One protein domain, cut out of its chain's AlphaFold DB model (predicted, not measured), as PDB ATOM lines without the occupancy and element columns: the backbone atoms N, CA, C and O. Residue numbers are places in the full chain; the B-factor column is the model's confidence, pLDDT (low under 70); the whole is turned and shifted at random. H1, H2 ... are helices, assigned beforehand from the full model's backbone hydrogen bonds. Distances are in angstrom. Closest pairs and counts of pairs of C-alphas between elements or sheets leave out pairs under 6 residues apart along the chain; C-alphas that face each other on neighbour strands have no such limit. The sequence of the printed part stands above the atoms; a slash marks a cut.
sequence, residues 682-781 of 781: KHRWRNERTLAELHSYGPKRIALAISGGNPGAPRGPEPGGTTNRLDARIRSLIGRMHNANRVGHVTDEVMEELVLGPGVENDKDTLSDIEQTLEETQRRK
ATOM      1  N   LYS A 682     -37.742 -62.362 -27.244       41.06
ATOM      2  CA  LYS A 682     -37.163 -63.623 -27.762       41.06
ATOM      3  C   LYS A 682     -35.732 -63.542 -28.325       41.06
ATOM      4  O   LYS A 682     -35.139 -64.577 -28.620       41.06
ATOM      5  N   HIS A 683     -35.160 -62.343 -28.451       43.50
ATOM      6  CA  HIS A 683     -33.819 -62.104 -29.005       43.50
ATOM      7  C   HIS A 683     -32.897 -61.237 -28.115       43.50
ATOM      8  O   HIS A 683     -31.736 -61.033 -28.465       43.50
ATOM      9  N   ARG A 684     -33.355 -60.756 -26.947       49.03
ATOM     10  CA  ARG A 684     -32.620 -59.746 -26.148       49.03
ATOM     11  C   ARG A 684     -31.429 -60.310 -25.356       49.03
ATOM     12  O   ARG A 684     -30.380 -59.670 -25.291       49.03
ATOM     13  N   TRP A 685     -31.534 -61.539 -24.844       43.53
ATOM     14  CA  TRP A 685     -30.579 -62.149 -23.896       43.53
ATOM     15  C   TRP A 685     -29.099 -62.138 -24.313       43.53
ATOM     16  O   TRP A 685     -28.219 -62.044 -23.457       43.53
ATOM     17  N   ARG A 686     -28.786 -62.235 -25.613       54.50
ATOM     18  CA  ARG A 686     -27.387 -62.230 -26.088       54.50
ATOM     19  C   ARG A 686     -26.790 -60.823 -26.188       54.50
ATOM     20  O   ARG A 686     -25.567 -60.683 -26.173       54.50
ATOM     21  N   ASN A 687     -27.644 -59.803 -26.279       63.53
ATOM     22  CA  ASN A 687     -27.258 -58.433 -26.592       63.53
ATOM     23  C   ASN A 687     -27.444 -57.469 -25.416       63.53
ATOM     24  O   ASN A 687     -26.668 -56.529 -25.346       63.53
ATOM     25  N   GLU A 688     -28.341 -57.710 -24.452       72.00
ATOM     26  CA  GLU A 688     -28.516 -56.818 -23.282       72.00
ATOM     27  C   GLU A 688     -27.222 -56.595 -22.493       72.00
ATOM     28  O   GLU A 688     -26.932 -55.472 -22.102       72.00
ATOM     29  N   ARG A 689     -26.387 -57.628 -22.318       79.56
ATOM     30  CA  ARG A 689     -25.075 -57.459 -21.672       79.56
ATOM     31  C   ARG A 689     -24.118 -56.606 -22.513       79.56
ATOM     32  O   ARG A 689     -23.361 -55.825 -21.952       79.56
ATOM     33  N   THR A 690     -24.156 -56.752 -23.838       86.38
ATOM     34  CA  THR A 690     -23.345 -55.970 -24.791       86.38
ATOM     35  C   THR A 690     -23.802 -54.508 -24.828       86.38
ATOM     36  O   THR A 690     -22.964 -53.613 -24.802       86.38
ATOM     37  N   LEU A 691     -25.120 -54.284 -24.821       83.44
ATOM     38  CA  LEU A 691     -25.794 -52.989 -24.723       83.44
ATOM     39  C   LEU A 691     -25.478 -52.296 -23.399       83.44
ATOM     40  O   LEU A 691     -24.991 -51.175 -23.412       83.44
ATOM     41  N   ALA A 692     -25.678 -52.960 -22.258       84.12
ATOM     42  CA  ALA A 692     -25.382 -52.394 -20.943       84.12
ATOM     43  C   ALA A 692     -23.885 -52.067 -20.774       84.12
ATOM     44  O   ALA A 692     -23.542 -51.013 -20.242       84.12
ATOM     45  N   GLU A 693     -22.987 -52.929 -21.277       93.06
ATOM     46  CA  GLU A 693     -21.547 -52.644 -21.332       93.06
ATOM     47  C   GLU A 693     -21.256 -51.426 -22.223       93.06
ATOM     48  O   GLU A 693     -20.516 -50.545 -21.797       93.06
ATOM     49  N   LEU A 694     -21.886 -51.297 -23.398       93.62
ATOM     50  CA  LEU A 694     -21.774 -50.097 -24.234       93.62
ATOM     51  C   LEU A 694     -22.305 -48.827 -23.545       93.62
ATOM     52  O   LEU A 694     -21.554 -47.859 -23.427       93.62
ATOM     53  N   HIS A 695     -23.541 -48.828 -23.033       88.06
ATOM     54  CA  HIS A 695     -24.132 -47.682 -22.331       88.06
ATOM     55  C   HIS A 695     -23.275 -47.226 -21.140       88.06
ATOM     56  O   HIS A 695     -23.153 -46.025 -20.910       88.06
ATOM     57  N   SER A 696     -22.611 -48.153 -20.432       91.31
ATOM     58  CA  SER A 696     -21.696 -47.827 -19.324       91.31
ATOM     59  C   SER A 696     -20.476 -46.983 -19.721       91.31
ATOM     60  O   SER A 696     -19.878 -46.340 -18.860       91.31
ATOM     61  N   TYR A 697     -20.112 -46.942 -21.009       93.25
ATOM     62  CA  TYR A 697     -19.058 -46.055 -21.511       93.25
ATOM     63  C   TYR A 697     -19.577 -44.652 -21.867       93.25
ATOM     64  O   TYR A 697     -18.792 -43.704 -21.897       93.25
ATOM     65  N   GLY A 698     -20.883 -44.506 -22.111       92.62
ATOM     66  CA  GLY A 698     -21.539 -43.256 -22.498       92.62
ATOM     67  C   GLY A 698     -21.308 -42.837 -23.965       92.62
ATOM     68  O   GLY A 698     -20.275 -43.161 -24.562       92.62
ATOM     69  N   PRO A 699     -22.240 -42.066 -24.563       89.56
ATOM     70  CA  PRO A 699     -22.260 -41.791 -26.006       89.56
ATOM     71  C   PRO A 699     -21.000 -41.064 -26.496       89.56
ATOM     72  O   PRO A 699     -20.408 -41.451 -27.501       89.56
ATOM     73  N   LYS A 700     -20.488 -40.086 -25.730       91.00
ATOM     74  CA  LYS A 700     -19.243 -39.367 -26.069       91.00
ATOM     75  C   LYS A 700     -18.032 -40.300 -26.204       91.00
ATOM     76  O   LYS A 700     -17.176 -40.072 -27.056       91.00
ATOM     77  N   ARG A 701     -17.943 -41.360 -25.387       93.38
ATOM     78  CA  ARG A 701     -16.846 -42.336 -25.474       93.38
ATOM     79  C   ARG A 701     -17.048 -43.308 -26.632       93.38
ATOM     80  O   ARG A 701     -16.071 -43.652 -27.291       93.38
ATOM     81  N   ILE A 702     -18.292 -43.708 -26.897       93.69
ATOM     82  CA  ILE A 702     -18.656 -44.529 -28.058       93.69
ATOM     83  C   ILE A 702     -18.267 -43.808 -29.356       93.69
ATOM     84  O   ILE A 702     -17.536 -44.380 -30.163       93.69
ATOM     85  N   ALA A 703     -18.638 -42.533 -29.512       91.25
ATOM     86  CA  ALA A 703     -18.286 -41.712 -30.671       91.25
ATOM     87  C   ALA A 703     -16.761 -41.595 -30.879       91.25
ATOM     88  O   ALA A 703     -16.263 -41.835 -31.980       91.25
ATOM     89  N   LEU A 704     -15.996 -41.317 -29.812       90.50
ATOM     90  CA  LEU A 704     -14.524 -41.307 -29.866       90.50
ATOM     91  C   LEU A 704     -13.948 -42.682 -30.246       90.50
ATOM     92  O   LEU A 704     -13.028 -42.781 -31.055       90.50
ATOM     93  N   ALA A 705     -14.488 -43.773 -29.703       92.31
ATOM     94  CA  ALA A 705     -14.024 -45.112 -30.042       92.31
ATOM     95  C   ALA A 705     -14.316 -45.488 -31.506       92.31
ATOM     96  O   ALA A 705     -13.492 -46.173 -32.121       92.31
ATOM     97  N   ILE A 706     -15.437 -45.023 -32.072       92.62
ATOM     98  CA  ILE A 706     -15.776 -45.166 -33.495       92.62
ATOM     99  C   ILE A 706     -14.794 -44.369 -34.360       92.62
ATOM    100  O   ILE A 706     -14.194 -44.947 -35.269       92.62
ATOM    101  N   SER A 707     -14.552 -43.087 -34.051       89.38
ATOM    102  CA  SER A 707     -13.607 -42.255 -34.817       89.38
ATOM    103  C   SER A 707     -12.185 -42.828 -34.796       89.38
ATOM    104  O   SER A 707     -11.484 -42.795 -35.809       89.38
ATOM    105  N   GLY A 708     -11.803 -43.486 -33.696       87.12
ATOM    106  CA  GLY A 708     -10.552 -44.229 -33.561       87.12
ATOM    107  C   GLY A 708     -10.399 -45.483 -34.434       87.12
ATOM    108  O   GLY A 708      -9.359 -46.139 -34.375       87.12
ATOM    109  N   GLY A 709     -11.419 -45.852 -35.216       83.88
ATOM    110  CA  GLY A 709     -11.330 -46.865 -36.272       83.88
ATOM    111  C   GLY A 709     -10.849 -46.323 -37.625       83.88
ATOM    112  O   GLY A 709     -10.501 -47.113 -38.502       83.88
ATOM    113  N   ASN A 710     -10.809 -44.998 -37.808       89.75
ATOM    114  CA  ASN A 710     -10.408 -44.377 -39.070       89.75
ATOM    115  C   ASN A 710      -8.880 -44.418 -39.272       89.75
ATOM    116  O   ASN A 710      -8.125 -44.301 -38.307       89.75
ATOM    117  N   PRO A 711      -8.381 -44.507 -40.522       87.19
ATOM    118  CA  PRO A 711      -6.943 -44.608 -40.803       87.19
ATOM    119  C   PRO A 711      -6.122 -43.374 -40.381       87.19
ATOM    120  O   PRO A 711      -4.905 -43.478 -40.247       87.19
ATOM    121  N   GLY A 712      -6.774 -42.226 -40.151       89.06
ATOM    122  CA  GLY A 712      -6.162 -41.008 -39.604       89.06
ATOM    123  C   GLY A 712      -6.199 -40.889 -38.073       89.06
ATOM    124  O   GLY A 712      -5.772 -39.867 -37.545       89.06
ATOM    125  N   ALA A 713      -6.726 -41.884 -37.351       91.56
ATOM    126  CA  ALA A 713      -6.842 -41.826 -35.896       91.56
ATOM    127  C   ALA A 713      -5.466 -41.810 -35.188       91.56
ATOM    128  O   ALA A 713      -4.534 -42.492 -35.637       91.56
ATOM    129  N   PRO A 714      -5.326 -41.105 -34.045       90.50
ATOM    130  CA  PRO A 714      -4.092 -41.102 -33.265       90.50
ATOM    131  C   PRO A 714      -3.625 -42.522 -32.918       90.50
ATOM    132  O   PRO A 714      -4.412 -43.386 -32.531       90.50
ATOM    133  N   ARG A 715      -2.317 -42.790 -33.011       92.56
ATOM    134  CA  ARG A 715      -1.749 -44.092 -32.602       92.56
ATOM    135  C   ARG A 715      -1.484 -44.210 -31.098       92.56
ATOM    136  O   ARG A 715      -1.151 -45.297 -30.630       92.56
ATOM    137  N   GLY A 716      -1.635 -43.119 -30.347       90.88
ATOM    138  CA  GLY A 716      -1.414 -43.080 -28.903       90.88
ATOM    139  C   GLY A 716      -2.508 -43.777 -28.077       90.88
ATOM    140  O   GLY A 716      -3.554 -44.149 -28.613       90.88
ATOM    141  N   PRO A 717      -2.286 -43.923 -26.758       94.69
ATOM    142  CA  PRO A 717      -3.245 -44.503 -25.817       94.69
ATOM    143  C   PRO A 717      -4.378 -43.536 -25.421       94.69
ATOM    144  O   PRO A 717      -5.188 -43.865 -24.555       94.69
ATOM    145  N   GLU A 718      -4.435 -42.343 -26.010       93.31
ATOM    146  CA  GLU A 718      -5.442 -41.315 -25.737       93.31
ATOM    147  C   GLU A 718      -6.858 -41.742 -26.184       93.31
ATOM    148  O   GLU A 718      -6.999 -42.699 -26.951       93.31
ATOM    149  N   PRO A 719      -7.933 -41.093 -25.691       93.75
ATOM    150  CA  PRO A 719      -9.298 -41.362 -26.140       93.75
ATOM    151  C   PRO A 719      -9.459 -41.172 -27.652       93.75
ATOM    152  O   PRO A 719      -9.062 -40.149 -28.199       93.75
ATOM    153  N   GLY A 720     -10.041 -42.163 -28.327       90.62
ATOM    154  CA  GLY A 720     -10.099 -42.219 -29.791       90.62
ATOM    155  C   GLY A 720      -8.816 -42.739 -30.447       90.62
ATOM    156  O   GLY A 720      -8.730 -42.817 -31.669       90.62
ATOM    157  N   GLY A 721      -7.825 -43.163 -29.663       91.94
ATOM    158  CA  GLY A 721      -6.609 -43.780 -30.173       91.94
ATOM    159  C   GLY A 721      -6.825 -45.203 -30.705       91.94
ATOM    160  O   GLY A 721      -7.652 -45.977 -30.202       91.94
ATOM    161  N   THR A 722      -6.030 -45.601 -31.699       92.12
ATOM    162  CA  THR A 722      -6.047 -46.979 -32.228       92.12
ATOM    163  C   THR A 722      -5.538 -47.996 -31.198       92.12
ATOM    164  O   THR A 722      -6.056 -49.112 -31.141       92.12
ATOM    165  N   THR A 723      -4.595 -47.602 -30.331       92.50
ATOM    166  CA  THR A 723      -4.004 -48.459 -29.282       92.50
ATOM    167  C   THR A 723      -4.695 -48.356 -27.916       92.50
ATOM    168  O   THR A 723      -4.363 -49.118 -27.003       92.50
ATOM    169  N   ASN A 724      -5.689 -47.472 -27.752       95.94
ATOM    170  CA  ASN A 724      -6.460 -47.386 -26.513       95.94
ATOM    171  C   ASN A 724      -7.271 -48.681 -26.285       95.94
ATOM    172  O   ASN A 724      -8.129 -49.057 -27.087       95.94
ATOM    173  N   ARG A 725      -7.009 -49.369 -25.163       94.81
ATOM    174  CA  ARG A 725      -7.624 -50.670 -24.835       94.81
ATOM    175  C   ARG A 725      -9.136 -50.597 -24.592       94.81
ATOM    176  O   ARG A 725      -9.832 -51.557 -24.918       94.81
ATOM    177  N   LEU A 726      -9.642 -49.495 -24.032       93.88
ATOM    178  CA  LEU A 726     -11.081 -49.291 -23.825       93.88
ATOM    179  C   LEU A 726     -11.779 -49.052 -25.165       93.88
ATOM    180  O   LEU A 726     -12.799 -49.671 -25.444       93.88
ATOM    181  N   ASP A 727     -11.181 -48.254 -26.044       94.25
ATOM    182  CA  ASP A 727     -11.775 -47.966 -27.351       94.25
ATOM    183  C   ASP A 727     -11.731 -49.197 -28.269       94.25
ATOM    184  O   ASP A 727     -12.688 -49.473 -28.988       94.25
ATOM    185  N   ALA A 728     -10.684 -50.024 -28.173       92.81
ATOM    186  CA  ALA A 728     -10.645 -51.340 -28.813       92.81
ATOM    187  C   ALA A 728     -11.736 -52.297 -28.283       92.81
ATOM    188  O   ALA A 728     -12.336 -53.043 -29.063       92.81
ATOM    189  N   ARG A 729     -12.039 -52.261 -26.974       96.00
ATOM    190  CA  ARG A 729     -13.147 -53.019 -26.366       96.00
ATOM    191  C   ARG A 729     -14.501 -52.537 -26.896       96.00
ATOM    192  O   ARG A 729     -15.293 -53.371 -27.328       96.00
ATOM    193  N   ILE A 730     -14.726 -51.224 -26.948       95.56
ATOM    194  CA  ILE A 730     -15.942 -50.606 -27.500       95.56
ATOM    195  C   ILE A 730     -16.124 -50.983 -28.978       95.56
ATOM    196  O   ILE A 730     -17.163 -51.530 -29.340       95.56
ATOM    197  N   ARG A 731     -15.087 -50.826 -29.815       94.38
ATOM    198  CA  ARG A 731     -15.100 -51.258 -31.229       94.38
ATOM    199  C   ARG A 731     -15.451 -52.751 -31.382       94.38
ATOM    200  O   ARG A 731     -16.211 -53.117 -32.276       94.38
ATOM    201  N   SER A 732     -14.970 -53.617 -30.482       95.25
ATOM    202  CA  SER A 732     -15.314 -55.052 -30.454       95.25
ATOM    203  C   SER A 732     -16.767 -55.345 -30.035       95.25
ATOM    204  O   SER A 732     -17.340 -56.348 -30.473       95.25
ATOM    205  N   LEU A 733     -17.372 -54.516 -29.180       94.06
ATOM    206  CA  LEU A 733     -18.787 -54.627 -28.803       94.06
ATOM    207  C   LEU A 733     -19.689 -54.161 -29.960       94.06
ATOM    208  O   LEU A 733     -20.587 -54.899 -30.360       94.06
ATOM    209  N   ILE A 734     -19.371 -53.019 -30.583       93.75
ATOM    210  CA  ILE A 734     -20.070 -52.498 -31.774       93.75
ATOM    211  C   ILE A 734     -20.008 -53.505 -32.932       93.75
ATOM    212  O   ILE A 734     -21.030 -53.830 -33.533       93.75
ATOM    213  N   GLY A 735     -18.836 -54.092 -33.204       92.88
ATOM    214  CA  GLY A 735     -18.686 -55.129 -34.232       92.88
ATOM    215  C   GLY A 735     -19.501 -56.402 -33.955       92.88
ATOM    216  O   GLY A 735     -19.939 -57.075 -34.891       92.88
ATOM    217  N   ARG A 736     -19.762 -56.734 -32.684       92.31
ATOM    218  CA  ARG A 736     -20.695 -57.813 -32.315       92.31
ATOM    219  C   ARG A 736     -22.150 -57.411 -32.555       92.31
ATOM    220  O   ARG A 736     -22.907 -58.241 -33.049       92.31
ATOM    221  N   MET A 737     -22.521 -56.159 -32.292       90.88
ATOM    222  CA  MET A 737     -23.877 -55.667 -32.550       90.88
ATOM    223  C   MET A 737     -24.201 -55.513 -34.038       90.88
ATOM    224  O   MET A 737     -25.259 -55.968 -34.453       90.88
ATOM    225  N   HIS A 738     -23.276 -55.033 -34.876       88.19
ATOM    226  CA  HIS A 738     -23.469 -55.055 -36.335       88.19
ATOM    227  C   HIS A 738     -23.649 -56.476 -36.886       88.19
ATOM    228  O   HIS A 738     -24.503 -56.704 -37.740       88.19
ATOM    229  N   ASN A 739     -22.885 -57.452 -36.383       85.31
ATOM    230  CA  ASN A 739     -23.087 -58.854 -36.755       85.31
ATOM    231  C   ASN A 739     -24.442 -59.398 -36.272       85.31
ATOM    232  O   ASN A 739     -25.023 -60.234 -36.956       85.31
ATOM    233  N   ALA A 740     -24.955 -58.931 -35.130       81.19
ATOM    234  CA  ALA A 740     -26.278 -59.299 -34.636       81.19
ATOM    235  C   ALA A 740     -27.408 -58.663 -35.469       81.19
ATOM    236  O   ALA A 740     -28.338 -59.374 -35.847       81.19
ATOM    237  N   ASN A 741     -27.301 -57.377 -35.825       87.62
ATOM    238  CA  ASN A 741     -28.223 -56.699 -36.745       87.62
ATOM    239  C   ASN A 741     -28.268 -57.421 -38.107       87.62
ATOM    240  O   ASN A 741     -29.330 -57.845 -38.549       87.62
ATOM    241  N   ARG A 742     -27.109 -57.750 -38.703       82.12
ATOM    242  CA  ARG A 742     -27.034 -58.492 -39.981       82.12
ATOM    243  C   ARG A 742     -27.710 -59.879 -39.963       82.12
ATOM    244  O   ARG A 742     -27.954 -60.445 -41.024       82.12
ATOM    245  N   VAL A 743     -27.982 -60.450 -38.787       81.31
ATOM    246  CA  VAL A 743     -28.689 -61.738 -38.606       81.31
ATOM    247  C   VAL A 743     -30.145 -61.526 -38.131       81.31
ATOM    248  O   VAL A 743     -30.864 -62.483 -37.863       81.31
ATOM    249  N   GLY A 744     -30.618 -60.278 -38.050       79.81
ATOM    250  CA  GLY A 744     -31.973 -59.919 -37.619       79.81
ATOM    251  C   GLY A 744     -32.197 -59.995 -36.103       79.81
ATOM    252  O   GLY A 744     -33.325 -60.176 -35.656       79.81
ATOM    253  N   HIS A 745     -31.137 -59.905 -35.290       76.62
ATOM    254  CA  HIS A 745     -31.217 -59.978 -33.820       76.62
ATOM    255  C   HIS A 745     -31.223 -58.609 -33.111       76.62
ATOM    256  O   HIS A 745     -31.325 -58.564 -31.884       76.62
ATOM    257  N   VAL A 746     -31.061 -57.512 -33.853       82.44
ATOM    258  CA  VAL A 746     -31.086 -56.115 -33.384       82.44
ATOM    259  C   VAL A 746     -31.716 -55.292 -34.510       82.44
ATOM    260  O   VAL A 746     -31.371 -55.541 -35.662       82.44
ATOM    261  N   THR A 747     -32.631 -54.368 -34.207       83.00
ATOM    262  CA  THR A 747     -33.204 -53.442 -35.202       83.00
ATOM    263  C   THR A 747     -32.279 -52.246 -35.433       83.00
ATOM    264  O   THR A 747     -31.460 -51.919 -34.571       83.00
ATOM    265  N   ASP A 748     -32.416 -51.575 -36.577       78.19
ATOM    266  CA  ASP A 748     -31.645 -50.360 -36.868       78.19
ATOM    267  C   ASP A 748     -31.923 -49.247 -35.839       78.19
ATOM    268  O   ASP A 748     -30.983 -48.629 -35.353       78.19
ATOM    269  N   GLU A 749     -33.166 -49.116 -35.366       77.38
ATOM    270  CA  GLU A 749     -33.573 -48.205 -34.279       77.38
ATOM    271  C   GLU A 749     -32.721 -48.379 -33.002       77.38
ATOM    272  O   GLU A 749     -32.267 -47.407 -32.403       77.38
ATOM    273  N   VAL A 750     -32.437 -49.627 -32.600       79.19
ATOM    274  CA  VAL A 750     -31.608 -49.932 -31.415       79.19
ATOM    275  C   VAL A 750     -30.122 -49.660 -31.677       79.19
ATOM    276  O   VAL A 750     -29.363 -49.442 -30.734       79.19
ATOM    277  N   MET A 751     -29.680 -49.669 -32.938       80.31
ATOM    278  CA  MET A 751     -28.332 -49.225 -33.311       80.31
ATOM    279  C   MET A 751     -28.230 -47.692 -33.306       80.31
ATOM    280  O   MET A 751     -27.217 -47.166 -32.848       80.31
ATOM    281  N   GLU A 752     -29.267 -46.985 -33.759       79.81
ATOM    282  CA  GLU A 752     -29.356 -45.520 -33.743       79.81
ATOM    283  C   GLU A 752     -29.398 -44.972 -32.310       79.81
ATOM    284  O   GLU A 752     -28.565 -44.134 -31.958       79.81
ATOM    285  N   GLU A 753     -30.258 -45.513 -31.437       77.88
ATOM    286  CA  GLU A 753     -30.322 -45.145 -30.009       77.88
ATOM    287  C   GLU A 753     -28.969 -45.351 -29.296       77.88
ATOM    288  O   GLU A 753     -28.608 -44.611 -28.379       77.88
ATOM    289  N   LEU A 754     -28.169 -46.323 -29.743       74.00
ATOM    290  CA  LEU A 754     -26.833 -46.604 -29.211       74.00
ATOM    291  C   LEU A 754     -25.774 -45.571 -29.612       74.00
ATOM    292  O   LEU A 754     -24.835 -45.319 -28.851       74.00
ATOM    293  N   VAL A 755     -25.887 -45.029 -30.825       69.94
ATOM    294  CA  VAL A 755     -24.948 -44.049 -31.388       69.94
ATOM    295  C   VAL A 755     -25.307 -42.636 -30.929       69.94
ATOM    296  O   VAL A 755     -24.415 -41.872 -30.566       69.94
ATOM    297  N   LEU A 756     -26.601 -42.312 -30.912       70.31
ATOM    298  CA  LEU A 756     -27.127 -40.986 -30.585       70.31
ATOM    299  C   LEU A 756     -27.381 -40.818 -29.077       70.31
ATOM    300  O   LEU A 756     -27.187 -39.734 -28.531       70.31
ATOM    301  N   GLY A 757     -27.716 -41.902 -28.376       64.94
ATOM    302  CA  GLY A 757     -28.127 -41.899 -26.974       64.94
ATOM    303  C   GLY A 757     -29.640 -41.682 -26.802       64.94
ATOM    304  O   GLY A 757     -30.279 -41.047 -27.644       64.94
ATOM    305  N   PRO A 758     -30.237 -42.181 -25.703       48.94
ATOM    306  CA  PRO A 758     -31.659 -41.996 -25.440       48.94
ATOM    307  C   PRO A 758     -31.974 -40.516 -25.180       48.94
ATOM    308  O   PRO A 758     -31.440 -39.920 -24.244       48.94
ATOM    309  N   GLY A 759     -32.869 -39.940 -25.986       50.12
ATOM    310  CA  GLY A 759     -33.407 -38.590 -25.772       50.12
ATOM    311  C   GLY A 759     -32.681 -37.436 -26.476       50.12
ATOM    312  O   GLY A 759     -32.891 -36.291 -26.087       50.12
ATOM    313  N   VAL A 760     -31.862 -37.685 -27.505       48.59
ATOM    314  CA  VAL A 760     -31.420 -36.602 -28.408       48.59
ATOM    315  C   VAL A 760     -32.556 -36.260 -29.376       48.59
ATOM    316  O   VAL A 760     -32.679 -36.838 -30.455       48.59
ATOM    317  N   GLU A 761     -33.414 -35.321 -28.979       47.44
ATOM    318  CA  GLU A 761     -34.450 -34.767 -29.852       47.44
ATOM    319  C   GLU A 761     -33.827 -33.935 -30.984       47.44
ATOM    320  O   GLU A 761     -33.512 -32.765 -30.803       47.44
ATOM    321  N   ASN A 762     -33.704 -34.535 -32.173       45.56
ATOM    322  CA  ASN A 762     -33.648 -33.857 -33.478       45.56
ATOM    323  C   ASN A 762     -32.749 -32.603 -33.589       45.56
ATOM    324  O   ASN A 762     -33.126 -31.641 -34.266       45.56
ATOM    325  N   ASP A 763     -31.546 -32.622 -33.011       49.47
ATOM    326  CA  ASP A 763     -30.542 -31.587 -33.272       49.47
ATOM    327  C   ASP A 763     -29.922 -31.823 -34.663       49.47
ATOM    328  O   ASP A 763     -28.906 -32.508 -34.825       49.47
ATOM    329  N   LYS A 764     -30.643 -31.349 -35.692       52.78
ATOM    330  CA  LYS A 764     -30.463 -31.697 -37.117       52.78
ATOM    331  C   LYS A 764     -29.038 -31.506 -37.625       52.78
ATOM    332  O   LYS A 764     -28.614 -32.247 -38.510       52.78
ATOM    333  N   ASP A 765     -28.311 -30.558 -37.052       55.62
ATOM    334  CA  ASP A 765     -26.945 -30.234 -37.451       55.62
ATOM    335  C   ASP A 765     -25.987 -31.396 -37.116       55.62
ATOM    336  O   ASP A 765     -25.147 -31.768 -37.933       55.62
ATOM    337  N   THR A 766     -26.188 -32.087 -35.982       51.81
ATOM    338  CA  THR A 766     -25.380 -33.273 -35.629       51.81
ATOM    339  C   THR A 766     -25.689 -34.504 -36.484       51.81
ATOM    340  O   THR A 766     -24.786 -35.291 -36.769       51.81
ATOM    341  N   LEU A 767     -26.938 -34.666 -36.937       47.56
ATOM    342  CA  LEU A 767     -27.309 -35.719 -37.890       47.56
ATOM    343  C   LEU A 767     -26.696 -35.451 -39.271       47.56
ATOM    344  O   LEU A 767     -26.111 -36.363 -39.852       47.56
ATOM    345  N   SER A 768     -26.739 -34.199 -39.740       59.44
ATOM    346  CA  SER A 768     -26.099 -33.761 -40.989       59.44
ATOM    347  C   SER A 768     -24.601 -34.087 -41.014       59.44
ATOM    348  O   SER A 768     -24.121 -34.711 -41.962       59.44
ATOM    349  N   ASP A 769     -23.861 -33.735 -39.959       58.53
ATOM    350  CA  ASP A 769     -22.417 -33.996 -39.876       58.53
ATOM    351  C   ASP A 769     -22.086 -35.502 -39.881       58.53
ATOM    352  O   ASP A 769     -21.105 -35.938 -40.500       58.53
ATOM    353  N   ILE A 770     -22.906 -36.326 -39.217       49.56
ATOM    354  CA  ILE A 770     -22.718 -37.784 -39.155       49.56
ATOM    355  C   ILE A 770     -23.051 -38.441 -40.502       49.56
ATOM    356  O   ILE A 770     -22.260 -39.259 -40.979       49.56
ATOM    357  N   GLU A 771     -24.164 -38.069 -41.142       58.81
ATOM    358  CA  GLU A 771     -24.543 -38.559 -42.474       58.81
ATOM    359  C   GLU A 771     -23.503 -38.165 -43.531       58.81
ATOM    360  O   GLU A 771     -23.045 -39.022 -44.292       58.81
ATOM    361  N   GLN A 772     -23.037 -36.912 -43.524       69.19
ATOM    362  CA  GLN A 772     -21.997 -36.433 -44.435       69.19
ATOM    363  C   GLN A 772     -20.672 -37.194 -44.242       69.19
ATOM    364  O   GLN A 772     -20.036 -37.599 -45.219       69.19
ATOM    365  N   THR A 773     -20.283 -37.471 -42.992       57.12
ATOM    366  CA  THR A 773     -19.083 -38.268 -42.678       57.12
ATOM    367  C   THR A 773     -19.231 -39.732 -43.122       57.12
ATOM    368  O   THR A 773     -18.260 -40.351 -43.578       57.12
ATOM    369  N   LEU A 774     -20.436 -40.304 -43.028       50.31
ATOM    370  CA  LEU A 774     -20.751 -41.657 -43.496       50.31
ATOM    371  C   LEU A 774     -20.745 -41.757 -45.026       50.31
ATOM    372  O   LEU A 774     -20.101 -42.667 -45.553       50.31
ATOM    373  N   GLU A 775     -21.373 -40.816 -45.738       62.66
ATOM    374  CA  GLU A 775     -21.305 -40.737 -47.202       62.66
ATOM    375  C   GLU A 775     -19.860 -40.597 -47.687       62.66
ATOM    376  O   GLU A 775     -19.436 -41.320 -48.591       62.66
ATOM    377  N   GLU A 776     -19.069 -39.705 -47.085       64.25
ATOM    378  CA  GLU A 776     -17.684 -39.505 -47.508       64.25
ATOM    379  C   GLU A 776     -16.817 -40.746 -47.223       64.25
ATOM    380  O   GLU A 776     -15.952 -41.110 -48.022       64.25
ATOM    381  N   THR A 777     -17.101 -41.469 -46.136       53.03
ATOM    382  CA  THR A 777     -16.452 -42.752 -45.827       53.03
ATOM    383  C   THR A 777     -16.868 -43.867 -46.795       53.03
ATOM    384  O   THR A 777     -16.053 -44.744 -47.085       53.03
ATOM    385  N   GLN A 778     -18.099 -43.849 -47.317       57.09
ATOM    386  CA  GLN A 778     -18.540 -44.775 -48.366       57.09
ATOM    387  C   GLN A 778     -17.940 -44.428 -49.735       57.09
ATOM    388  O   GLN A 778     -17.503 -45.333 -50.430       57.09
ATOM    389  N   ARG A 779     -17.823 -43.141 -50.099       64.69
ATOM    390  CA  ARG A 779     -17.182 -42.696 -51.358       64.69
ATOM    391  C   ARG A 779     -15.671 -42.957 -51.416       64.69
ATOM    392  O   ARG A 779     -15.090 -42.901 -52.497       64.69
ATOM    393  N   ARG A 780     -15.025 -43.194 -50.269       56.31
ATOM    394  CA  ARG A 780     -13.588 -43.510 -50.147       56.31
ATOM    395  C   ARG A 780     -13.283 -45.021 -50.105       56.31
ATOM    396  O   ARG A 780     -12.111 -45.373 -49.963       56.31
ATOM    397  N   LYS A 781     -14.298 -45.890 -50.181       55.25
ATOM    398  CA  LYS A 781     -14.175 -47.358 -50.224       55.25
ATOM    399  C   LYS A 781     -14.528 -47.906 -51.602       55.25
ATOM    400  O   LYS A 781     -13.932 -48.951 -51.937       55.25
TER     401      LYS A 781
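Overview. This is residues 682 to 781 of the 781 residues of the protein "Flavin_Reduct domain-containing protein" of fungal sp. No.11243 (UniProt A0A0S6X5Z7). Four helices form a small cluster, and a fifth, H5, is set off to one side of it and touches no helix. H1 and H2 make an L with a tight link at its corner; the long helix H3 packs on both limbs of the L, the C-terminal part of H4 meets it at the corner, and a long loop, residues 708 to 724, joins H2 to H3 at the end of the cluster away from H1. Residues 759 to 765 and residues 768 to 776, which belong to H5, stick out from this body. The printed part has 100 residues with five named helices in the order H1, H2, H3, H4, H5 and no named strand; the class is all helix. The whole is compact, with a radius of gyration of the C-alphas of 14.0 A, and spans 40 by 32 by 27 A.

Arrangement. H1, residues 688 to 695, and H2, residues 699 to 707, are about perpendicular at 89 degrees. They are close but not clearly touching, with the C-alphas of Leu 694 and Ile 702 closest at 7.4 A. H3, residues 725 to 741, touches H1 with residues 730 to 737 alone, and the closest C-alphas are those of Thr 690 and Leu 733, 6.2 A apart. H1 and H3 run opposite ways at a steep tilt of 47 degrees. H3 touches H2 with residues 727 to 731 alone; the closest C-alphas, of Ala 705 and Asp 727, are 4.5 A apart, and the two helices are about perpendicular at 89 degrees. H4, residues 748 to 756, touches H2, with the C-alphas of Pro 699 and Val 755 closest at 6.4 A, and is about perpendicular to it at 81 degrees. H4 and H1 only just touch, with 3 pairs of C-alphas within 8 A, the closest being His 695 and Leu 754 at 7.5 A; they run the same way at a shallow tilt of 29 degrees. H3 and H4 are close but not clearly touching, with the C-alphas of Asn 741 and Asp 748 closest at 7.2 A, and run opposite ways at a shallow tilt of 21 degrees. The packing of the helices is mostly crossed, meaning that most touching pairs are not at a shallow tilt. H5, residues 764 to 779, is apart from H1, H2, H3 and H4. In H1, H2, H3, H4 and H5 every O i to N i+4 pair is within hydrogen-bond range.

Along the chain. H1 begins at C-alpha 688, at (-28.516, -56.818, -23.282), and is 10.2 A long from first to last C-alpha. H2 measures 12.4 A from Pro 699 to Ser 707. H3, the longest helix by residues with 17, begins at C-alpha 725, at (-7.624, -50.670, -24.835), and runs 24.5 A to Asn 741. H4 measures 12.2 A from Asp 748 to Leu 756. H5 runs 22.4 A from Lys 764 to Arg 779, where C-alpha 779 is at (-17.182, -42.696, -51.358).

Size, cuts and confidence. The two C-alphas farthest apart are those of Lys 682 and Gly 716, at 41.2 A. The printed part has no cut and ends at Lys 781, the chain's last residue. The link from H2 to H3, 17 residues, is long; H1 to H2 is tight, and H3 to H4 and H4 to H5 are short. The mean pLDDT of the printed part is 77.4, and the model's confidence is under 70 at residues 682 to 687, residue 755 and residues 757 to 781; H5 has a mean of 57.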